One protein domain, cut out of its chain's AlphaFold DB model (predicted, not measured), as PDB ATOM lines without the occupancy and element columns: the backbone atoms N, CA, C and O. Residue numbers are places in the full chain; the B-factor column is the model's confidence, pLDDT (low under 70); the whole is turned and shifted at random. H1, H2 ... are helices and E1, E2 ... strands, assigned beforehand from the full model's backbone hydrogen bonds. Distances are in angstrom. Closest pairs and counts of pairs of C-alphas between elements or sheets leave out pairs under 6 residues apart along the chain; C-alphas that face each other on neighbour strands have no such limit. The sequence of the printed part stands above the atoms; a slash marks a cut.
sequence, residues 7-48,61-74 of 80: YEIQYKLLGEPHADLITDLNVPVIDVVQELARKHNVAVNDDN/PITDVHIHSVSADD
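AT A GLANCE: This is residues 7 to 48 and 61 to 74 of the 80 residues of an uncharacterized protein of Pseudomonas sp. DMKU_BBB3-04 (UniProt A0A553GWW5). From Tyr 7 you meet a strongly twisted antiparallel sheet, E2 - E1 - E3, with one helix, H1, set off from it. The printed part has 56 residues, with E1, E2, H1, E3 in that order, class mixed. It spans 39 by 25 by 16 A and is only just compact, close to loose, with a radius of gyration of the C-alphas of 11.9 A.

HOW THE PARTS SIT: Find E1, residues 7 to 13, in a hairpin with E2, residues 16 to 22: N 9 and O 20 are 2.9 A apart, within hydrogen-bond range. Its other neighbour E3, residues 62 to 70, has O 66 2.8 A from N 10. H1, residues 29 to 40, is apart from E1 and not on the sheet; its O i to N i+4 pairs are each within range.

IN THESE COORDINATES: Find C-alpha 7 at (208.581, 195.262, 160.307), where E1 begins; E3, 21.4 A long, ends at C-alpha 70, (212.821, 197.975, 159.245).

THE WHOLE: Residues 49 to 60 are cut out; C-alphas 48 and 61 are 17.6 A apart. Look for pLDDT under 70 in 28 residues.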
ATOM      1  N   TYR A   7     207.866 196.519 160.171       82.75
ATOM      2  CA  TYR A   7     208.581 195.262 160.307       82.75
ATOM      3  C   TYR A   7     208.452 194.496 159.007       82.75
ATOM      4  O   TYR A   7     207.412 194.546 158.349       82.75
ATOM      5  N   GLU A   8     209.502 193.783 158.647       83.00
ATOM      6  CA  GLU A   8     209.477 192.857 157.530       83.00
ATOM      7  C   GLU A   8     209.450 191.434 158.088       83.00
ATOM      8  O   GLU A   8     210.248 191.076 158.964       83.00
ATOM      9  N   ILE A   9     208.497 190.640 157.603       83.62
ATOM     10  CA  ILE A   9     208.395 189.212 157.885       83.62
ATOM     11  C   ILE A   9     208.798 188.435 156.637       83.62
ATOM     12  O   ILE A   9     208.173 188.557 155.588       83.62
ATOM     13  N   GLN A  10     209.835 187.618 156.770       86.06
ATOM     14  CA  GLN A  10     210.293 186.684 155.750       86.06
ATOM     15  C   GLN A  10     209.884 185.272 156.155       86.06
ATOM     16  O   GLN A  10     210.017 184.896 157.321       86.06
ATOM     17  N   TYR A  11     209.355 184.498 155.214       83.69
ATOM     18  CA  TYR A  11     208.887 183.139 155.468       83.69
ATOM     19  C   TYR A  11     208.909 182.300 154.194       83.69
ATOM     20  O   TYR A  11     208.864 182.826 153.086       83.69
ATOM     21  N   LYS A  12     208.957 180.976 154.339       80.31
ATOM     22  CA  LYS A  12     208.815 180.041 153.220       80.31
ATOM     23  C   LYS A  12     207.439 179.397 153.226       80.31
ATOM     24  O   LYS A  12     207.071 178.741 154.202       80.31
ATOM     25  N   LEU A  13     206.723 179.541 152.117       78.75
ATOM     26  CA  LEU A  13     205.425 178.924 151.850       78.75
ATOM     27  C   LEU A  13     205.614 177.904 150.725       78.75
ATOM     28  O   LEU A  13     206.120 178.253 149.669       78.75
ATOM     29  N   LEU A  14     205.281 176.627 150.949       80.12
ATOM     30  CA  LEU A  14     205.546 175.542 149.975       80.12
ATOM     31  C   LEU A  14     207.025 175.423 149.535       80.12
ATOM     32  O   LEU A  14     207.327 174.821 148.510       80.12
ATOM     33  N   GLY A  15     207.959 175.971 150.320       76.06
ATOM     34  CA  GLY A  15     209.377 176.054 149.961       76.06
ATOM     35  C   GLY A  15     209.754 177.282 149.123       76.06
ATOM     36  O   GLY A  15     210.945 177.502 148.908       76.06
ATOM     37  N   GLU A  16     208.789 178.106 148.710       77.88
ATOM     38  CA  GLU A  16     209.032 179.388 148.048       77.88
ATOM     39  C   GLU A  16     209.237 180.504 149.087       77.88
ATOM     40  O   GLU A  16     208.489 180.565 150.065       77.88
ATOM     41  N   PRO A  17     210.260 181.366 148.933       80.94
ATOM     42  CA  PRO A  17     210.503 182.472 149.849       80.94
ATOM     43  C   PRO A  17     209.542 183.637 149.586       80.94
ATOM     44  O   PRO A  17     209.398 184.103 148.457       80.94
ATOM     45  N   HIS A  18     208.942 184.144 150.655       81.44
ATOM     46  CA  HIS A  18     208.053 185.296 150.670       81.44
ATOM     47  C   HIS A  18     208.537 186.323 151.691       81.44
ATOM     48  O   HIS A  18     209.119 185.971 152.719       81.44
ATOM     49  N   ALA A  19     208.274 187.595 151.398       80.94
ATOM     50  CA  ALA A  19     208.507 188.708 152.300       80.94
ATOM     51  C   ALA A  19     207.291 189.639 152.271       80.94
ATOM     52  O   ALA A  19     206.836 190.034 151.196       80.94
ATOM     53  N   ASP A  20     206.778 189.993 153.446       79.12
ATOM     54  CA  ASP A  20     205.677 190.940 153.609       79.12
ATOM     55  C   ASP A  20     206.041 192.004 154.652       79.12
ATOM     56  O   ASP A  20     206.843 191.783 155.561       79.12
ATOM     57  N   LEU A  21     205.422 193.178 154.525       81.00
ATOM     58  CA  LEU A  21     205.579 194.275 155.476       81.00
ATOM     59  C   LEU A  21     204.395 194.293 156.440       81.00
ATOM     60  O   LEU A  21     203.240 194.382 156.020       81.00
ATOM     61  N   ILE A  22     204.686 194.275 157.738       79.19
ATOM     62  CA  ILE A  22     203.695 194.386 158.808       79.19
ATOM     63  C   ILE A  22     203.947 195.663 159.612       79.19
ATOM     64  O   ILE A  22     205.078 196.061 159.880       79.19
ATOM     65  N   THR A  23     202.868 196.343 159.988       75.62
ATOM     66  CA  THR A  23     202.933 197.605 160.754       75.62
ATOM     67  C   THR A  23     202.554 197.423 162.219       75.62
ATOM     68  O   THR A  23     202.561 198.391 162.980       75.62
ATOM     69  N   ASP A  24     202.202 196.198 162.610       69.31
ATOM     70  CA  ASP A  24     201.674 195.893 163.929       69.31
ATOM     71  C   ASP A  24     202.116 194.490 164.375       69.31
ATOM     72  O   ASP A  24     201.801 193.491 163.732       69.31
ATOM     73  N   LEU A  25     202.885 194.435 165.467       67.12
ATOM     74  CA  LEU A  25     203.307 193.199 166.143       67.12
ATOM     75  C   LEU A  25     202.414 192.851 167.345       67.12
ATOM     76  O   LEU A  25     202.649 191.842 168.007       67.12
ATOM     77  N   ASN A  26     201.445 193.708 167.684       67.31
ATOM     78  CA  ASN A  26     200.497 193.441 168.767       67.31
ATOM     79  C   ASN A  26     199.383 192.491 168.322       67.31
ATOM     80  O   ASN A  26     198.660 191.947 169.156       67.31
ATOM     81  N   VAL A  27     199.251 192.280 167.015       62.59
ATOM     82  CA  VAL A  27     198.376 191.258 166.460       62.59
ATOM     83  C   VAL A  27     199.029 189.892 166.669       62.59
ATOM     84  O   VAL A  27     200.201 189.713 166.321       62.59
ATOM     85  N   PRO A  28     198.317 188.905 167.239       68.19
ATOM     86  CA  PRO A  28     198.856 187.559 167.337       68.19
ATOM     87  C   PRO A  28     199.222 187.054 165.937       68.19
ATOM     88  O   PRO A  28     198.465 187.226 164.986       68.19
ATOM     89  N   VAL A  29     200.381 186.399 165.812       65.44
ATOM     90  CA  VAL A  29     200.918 185.908 164.526       65.44
ATOM     91  C   VAL A  29     199.904 185.070 163.730       65.44
ATOM     92  O   VAL A  29     199.923 185.072 162.505       65.44
ATOM     93  N   ILE A  30     198.967 184.410 164.413       62.22
ATOM     94  CA  ILE A  30     197.897 183.622 163.796       62.22
ATOM     95  C   ILE A  30     196.874 184.464 163.013       62.22
ATOM     96  O   ILE A  30     196.310 183.971 162.040       62.22
ATOM     97  N   ASP A  31     196.653 185.722 163.396       67.19
ATOM     98  CA  ASP A  31     195.788 186.668 162.678       67.19
ATOM     99  C   ASP A  31     196.470 187.147 161.390       67.19
ATOM    100  O   ASP A  31     195.863 187.150 160.321       67.19
ATOM    101  N   VAL A  32     197.771 187.453 161.469       67.50
ATOM    102  CA  VAL A  32     198.593 187.840 160.308       67.50
ATOM    103  C   VAL A  32     198.674 186.693 159.298       67.50
ATOM    104  O   VAL A  32     198.484 186.892 158.100       67.50
ATOM    105  N   VAL A  33     198.892 185.467 159.780       67.12
ATOM    106  CA  VAL A  33     198.920 184.263 158.939       67.12
ATOM    107  C   VAL A  33     197.553 183.990 158.304       67.12
ATOM    108  O   VAL A  33     197.504 183.636 157.129       67.12
ATOM    109  N   GLN A  34     196.440 184.199 159.019       65.25
ATOM    110  CA  GLN A  34     195.096 184.097 158.434       65.25
ATOM    111  C   GLN A  34     194.855 185.125 157.326       65.25
ATOM    112  O   GLN A  34     194.267 184.782 156.297       65.25
ATOM    113  N   GLU A  35     195.303 186.367 157.503       67.06
ATOM    114  CA  GLU A  35     195.176 187.402 156.474       67.06
ATOM    115  C   GLU A  35     196.008 187.071 155.225       67.06
ATOM    116  O   GLU A  35     195.485 187.104 154.106       67.06
ATOM    117  N   LEU A  36     197.269 186.662 155.413       67.12
ATOM    118  CA  LEU A  36     198.149 186.220 154.326       67.12
ATOM    119  C   LEU A  36     197.559 185.025 153.575       67.12
ATOM    120  O   LEU A  36     197.504 185.008 152.346       67.12
ATOM    121  N   ALA A  37     197.030 184.050 154.299       66.75
ATOM    122  CA  ALA A  37     196.422 182.875 153.702       66.75
ATOM    123  C   ALA A  37     195.149 183.208 152.908       66.75
ATOM    124  O   ALA A  37     194.991 182.727 151.787       66.75
ATOM    125  N   ARG A  38     194.292 184.118 153.399       66.44
ATOM    126  CA  ARG A  38     193.146 184.635 152.624       66.44
ATOM    127  C   ARG A  38     193.591 185.327 151.338       66.44
ATOM    128  O   ARG A  38     193.002 185.095 150.286       66.44
ATOM    129  N   LYS A  39     194.639 186.152 151.410       70.31
ATOM    130  CA  LYS A  39     195.202 186.867 150.252       70.31
ATOM    131  C   LYS A  39     195.758 185.900 149.200       70.31
ATOM    132  O   LYS A  39     195.556 186.117 148.008       70.31
ATOM    133  N   HIS A  40     196.392 184.815 149.640       62.12
ATOM    134  CA  HIS A  40     197.007 183.807 148.772       62.12
ATOM    135  C   HIS A  40     196.108 182.591 148.470       62.12
ATOM    136  O   HIS A  40     196.561 181.665 147.804       62.12
ATOM    137  N   ASN A  41     194.836 182.595 148.899       61.62
ATOM    138  CA  ASN A  41     193.907 181.454 148.777       61.62
ATOM    139  C   ASN A  41     194.455 180.142 149.378       61.62
ATOM    140  O   ASN A  41     194.171 179.047 148.897       61.62
ATOM    141  N   VAL A  42     195.233 180.248 150.451       59.88
ATOM    142  CA  VAL A  42     195.744 179.105 151.208       59.88
ATOM    143  C   VAL A  42     194.834 178.873 152.411       59.88
ATOM    144  O   VAL A  42     194.404 179.816 153.071       59.88
ATOM    145  N   ALA A  43     194.517 177.615 152.713       56.66
ATOM    146  CA  ALA A  43     193.801 177.273 153.934       56.66
ATOM    147  C   ALA A  43     194.786 177.254 155.115       56.66
ATOM    148  O   ALA A  43     195.670 176.398 155.179       56.66
ATOM    149  N   VAL A  44     194.635 178.180 156.069       54.78
ATOM    150  CA  VAL A  44     195.178 177.977 157.425       54.78
ATOM    151  C   VAL A  44     194.267 176.963 158.090       54.78
ATOM    152  O   VAL A  44     193.053 177.068 157.943       54.78
ATOM    153  N   ASN A  45     194.838 175.984 158.789       53.25
ATOM    154  CA  ASN A  45     194.104 174.961 159.531       53.25
ATOM    155  C   ASN A  45     193.333 175.577 160.721       53.25
ATOM    156  O   ASN A  45     193.693 175.383 161.880       53.25
ATOM    157  N   ASP A  46     192.302 176.348 160.409       47.41
ATOM    158  CA  ASP A  46     191.152 176.607 161.254       47.41
ATOM    159  C   ASP A  46     190.137 175.511 160.910       47.41
ATOM    160  O   ASP A  46     189.980 175.162 159.737       47.41
ATOM    161  N   ASP A  47     189.456 174.955 161.907       51.38
ATOM    162  CA  ASP A  47     188.473 173.855 161.799       51.38
ATOM    163  C   ASP A  47     187.304 174.153 160.816       51.38
ATOM    164  O   ASP A  47     186.403 173.346 160.616       51.38
ATOM    165  N   ASN A  48     187.328 175.326 160.177       48.03
ATOM    166  CA  ASN A  48     186.358 175.876 159.245       48.03
ATOM    167  C   ASN A  48     186.923 176.120 157.824       48.03
ATOM    168  O   ASN A  48     186.401 176.953 157.076       48.03
ATOM    169  N   PRO A  61     202.919 174.173 155.446       66.94
ATOM    170  CA  PRO A  61     203.716 174.630 156.563       66.94
ATOM    171  C   PRO A  61     204.393 175.943 156.167       66.94
ATOM    172  O   PRO A  61     205.126 176.008 155.180       66.94
ATOM    173  N   ILE A  62     204.158 176.985 156.959       74.19
ATOM    174  CA  ILE A  62     204.990 178.182 156.926       74.19
ATOM    175  C   ILE A  62     206.244 177.852 157.732       74.19
ATOM    176  O   ILE A  62     206.166 177.512 158.914       74.19
ATOM    177  N   THR A  63     207.398 177.900 157.080       77.19
ATOM    178  CA  THR A  63     208.691 177.551 157.686       77.19
ATOM    179  C   THR A  63     209.662 178.714 157.578       77.19
ATOM    180  O   THR A  63     209.431 179.630 156.793       77.19
ATOM    181  N   ASP A  64     210.748 178.671 158.355       80.94
ATOM    182  CA  ASP A  64     211.846 179.642 158.233       80.94
ATOM    183  C   ASP A  64     211.363 181.091 158.455       80.94
ATOM    184  O   ASP A  64     211.658 181.990 157.674       80.94
ATOM    185  N   VAL A  65     210.535 181.298 159.488       78.62
ATOM    186  CA  VAL A  65     209.926 182.603 159.785       78.62
ATOM    187  C   VAL A  65     210.928 183.496 160.506       78.62
ATOM    188  O   VAL A  65     211.336 183.203 161.633       78.62
ATOM    189  N   HIS A  66     211.266 184.618 159.880       82.56
ATOM    190  CA  HIS A  66     212.139 185.646 160.429       82.56
ATOM    191  C   HIS A  66     211.424 186.992 160.416       82.56
ATOM    192  O   HIS A  66     210.860 187.392 159.403       82.56
ATOM    193  N   ILE A  67     211.446 187.695 161.547       84.12
ATOM    194  CA  ILE A  67     210.861 189.030 161.676       84.12
ATOM    195  C   ILE A  67     211.965 189.973 162.122       84.12
ATOM    196  O   ILE A  67     212.623 189.726 163.136       84.12
ATOM    197  N   HIS A  68     212.144 191.063 161.385       83.00
ATOM    198  CA  HIS A  68     213.073 192.119 161.760       83.00
ATOM    199  C   HIS A  68     212.424 193.494 161.604       83.00
ATOM    200  O   HIS A  68     211.477 193.685 160.842       83.00
ATOM    201  N   SER A  69     212.870 194.444 162.424       82.94
ATOM    202  CA  SER A  69     212.395 195.824 162.364       82.94
ATOM    203  C   SER A  69     213.090 196.553 161.229       82.94
ATOM    204  O   SER A  69     214.318 196.642 161.234       82.94
ATOM    205  N   VAL A  70     212.309 197.145 160.333       80.88
ATOM    206  CA  VAL A  70     212.821 197.975 159.245       80.88
ATOM    207  C   VAL A  70     212.512 199.437 159.530       80.88
ATOM    208  O   VAL A  70     211.439 199.807 160.018       80.88
ATOM    209  N   SER A  71     213.476 200.301 159.239       71.69
ATOM    210  CA  SER A  71     213.217 201.739 159.239       71.69
ATOM    211  C   SER A  71     212.514 202.095 157.930       71.69
ATOM    212  O   SER A  71     212.820 201.516 156.894       71.69
ATOM    213  N   ALA A  72     211.596 203.066 157.933       62.69
ATOM    214  CA  ALA A  72     210.955 203.531 156.691       62.69
ATOM    215  C   ALA A  72     211.966 204.064 155.649       62.69
ATOM    216  O   ALA A  72     211.644 204.151 154.470       62.69
ATOM    217  N   ASP A  73     213.174 204.402 156.103       61.00
ATOM    218  CA  ASP A  73     214.328 204.796 155.294       61.00
ATOM    219  C   ASP A  73     214.956 203.610 154.528       61.00
ATOM    220  O   ASP A  73     215.405 203.771 153.402       61.00
ATOM    221  N   ASP A  74     214.894 202.400 155.096       60.56
ATOM    222  CA  ASP A  74     215.528 201.181 154.567       60.56
ATOM    223  C   ASP A  74     214.768 200.621 153.349       60.56
ATOM    224  O   ASP A  74     215.352 200.210 152.351       60.56
TER     225      ASP A  74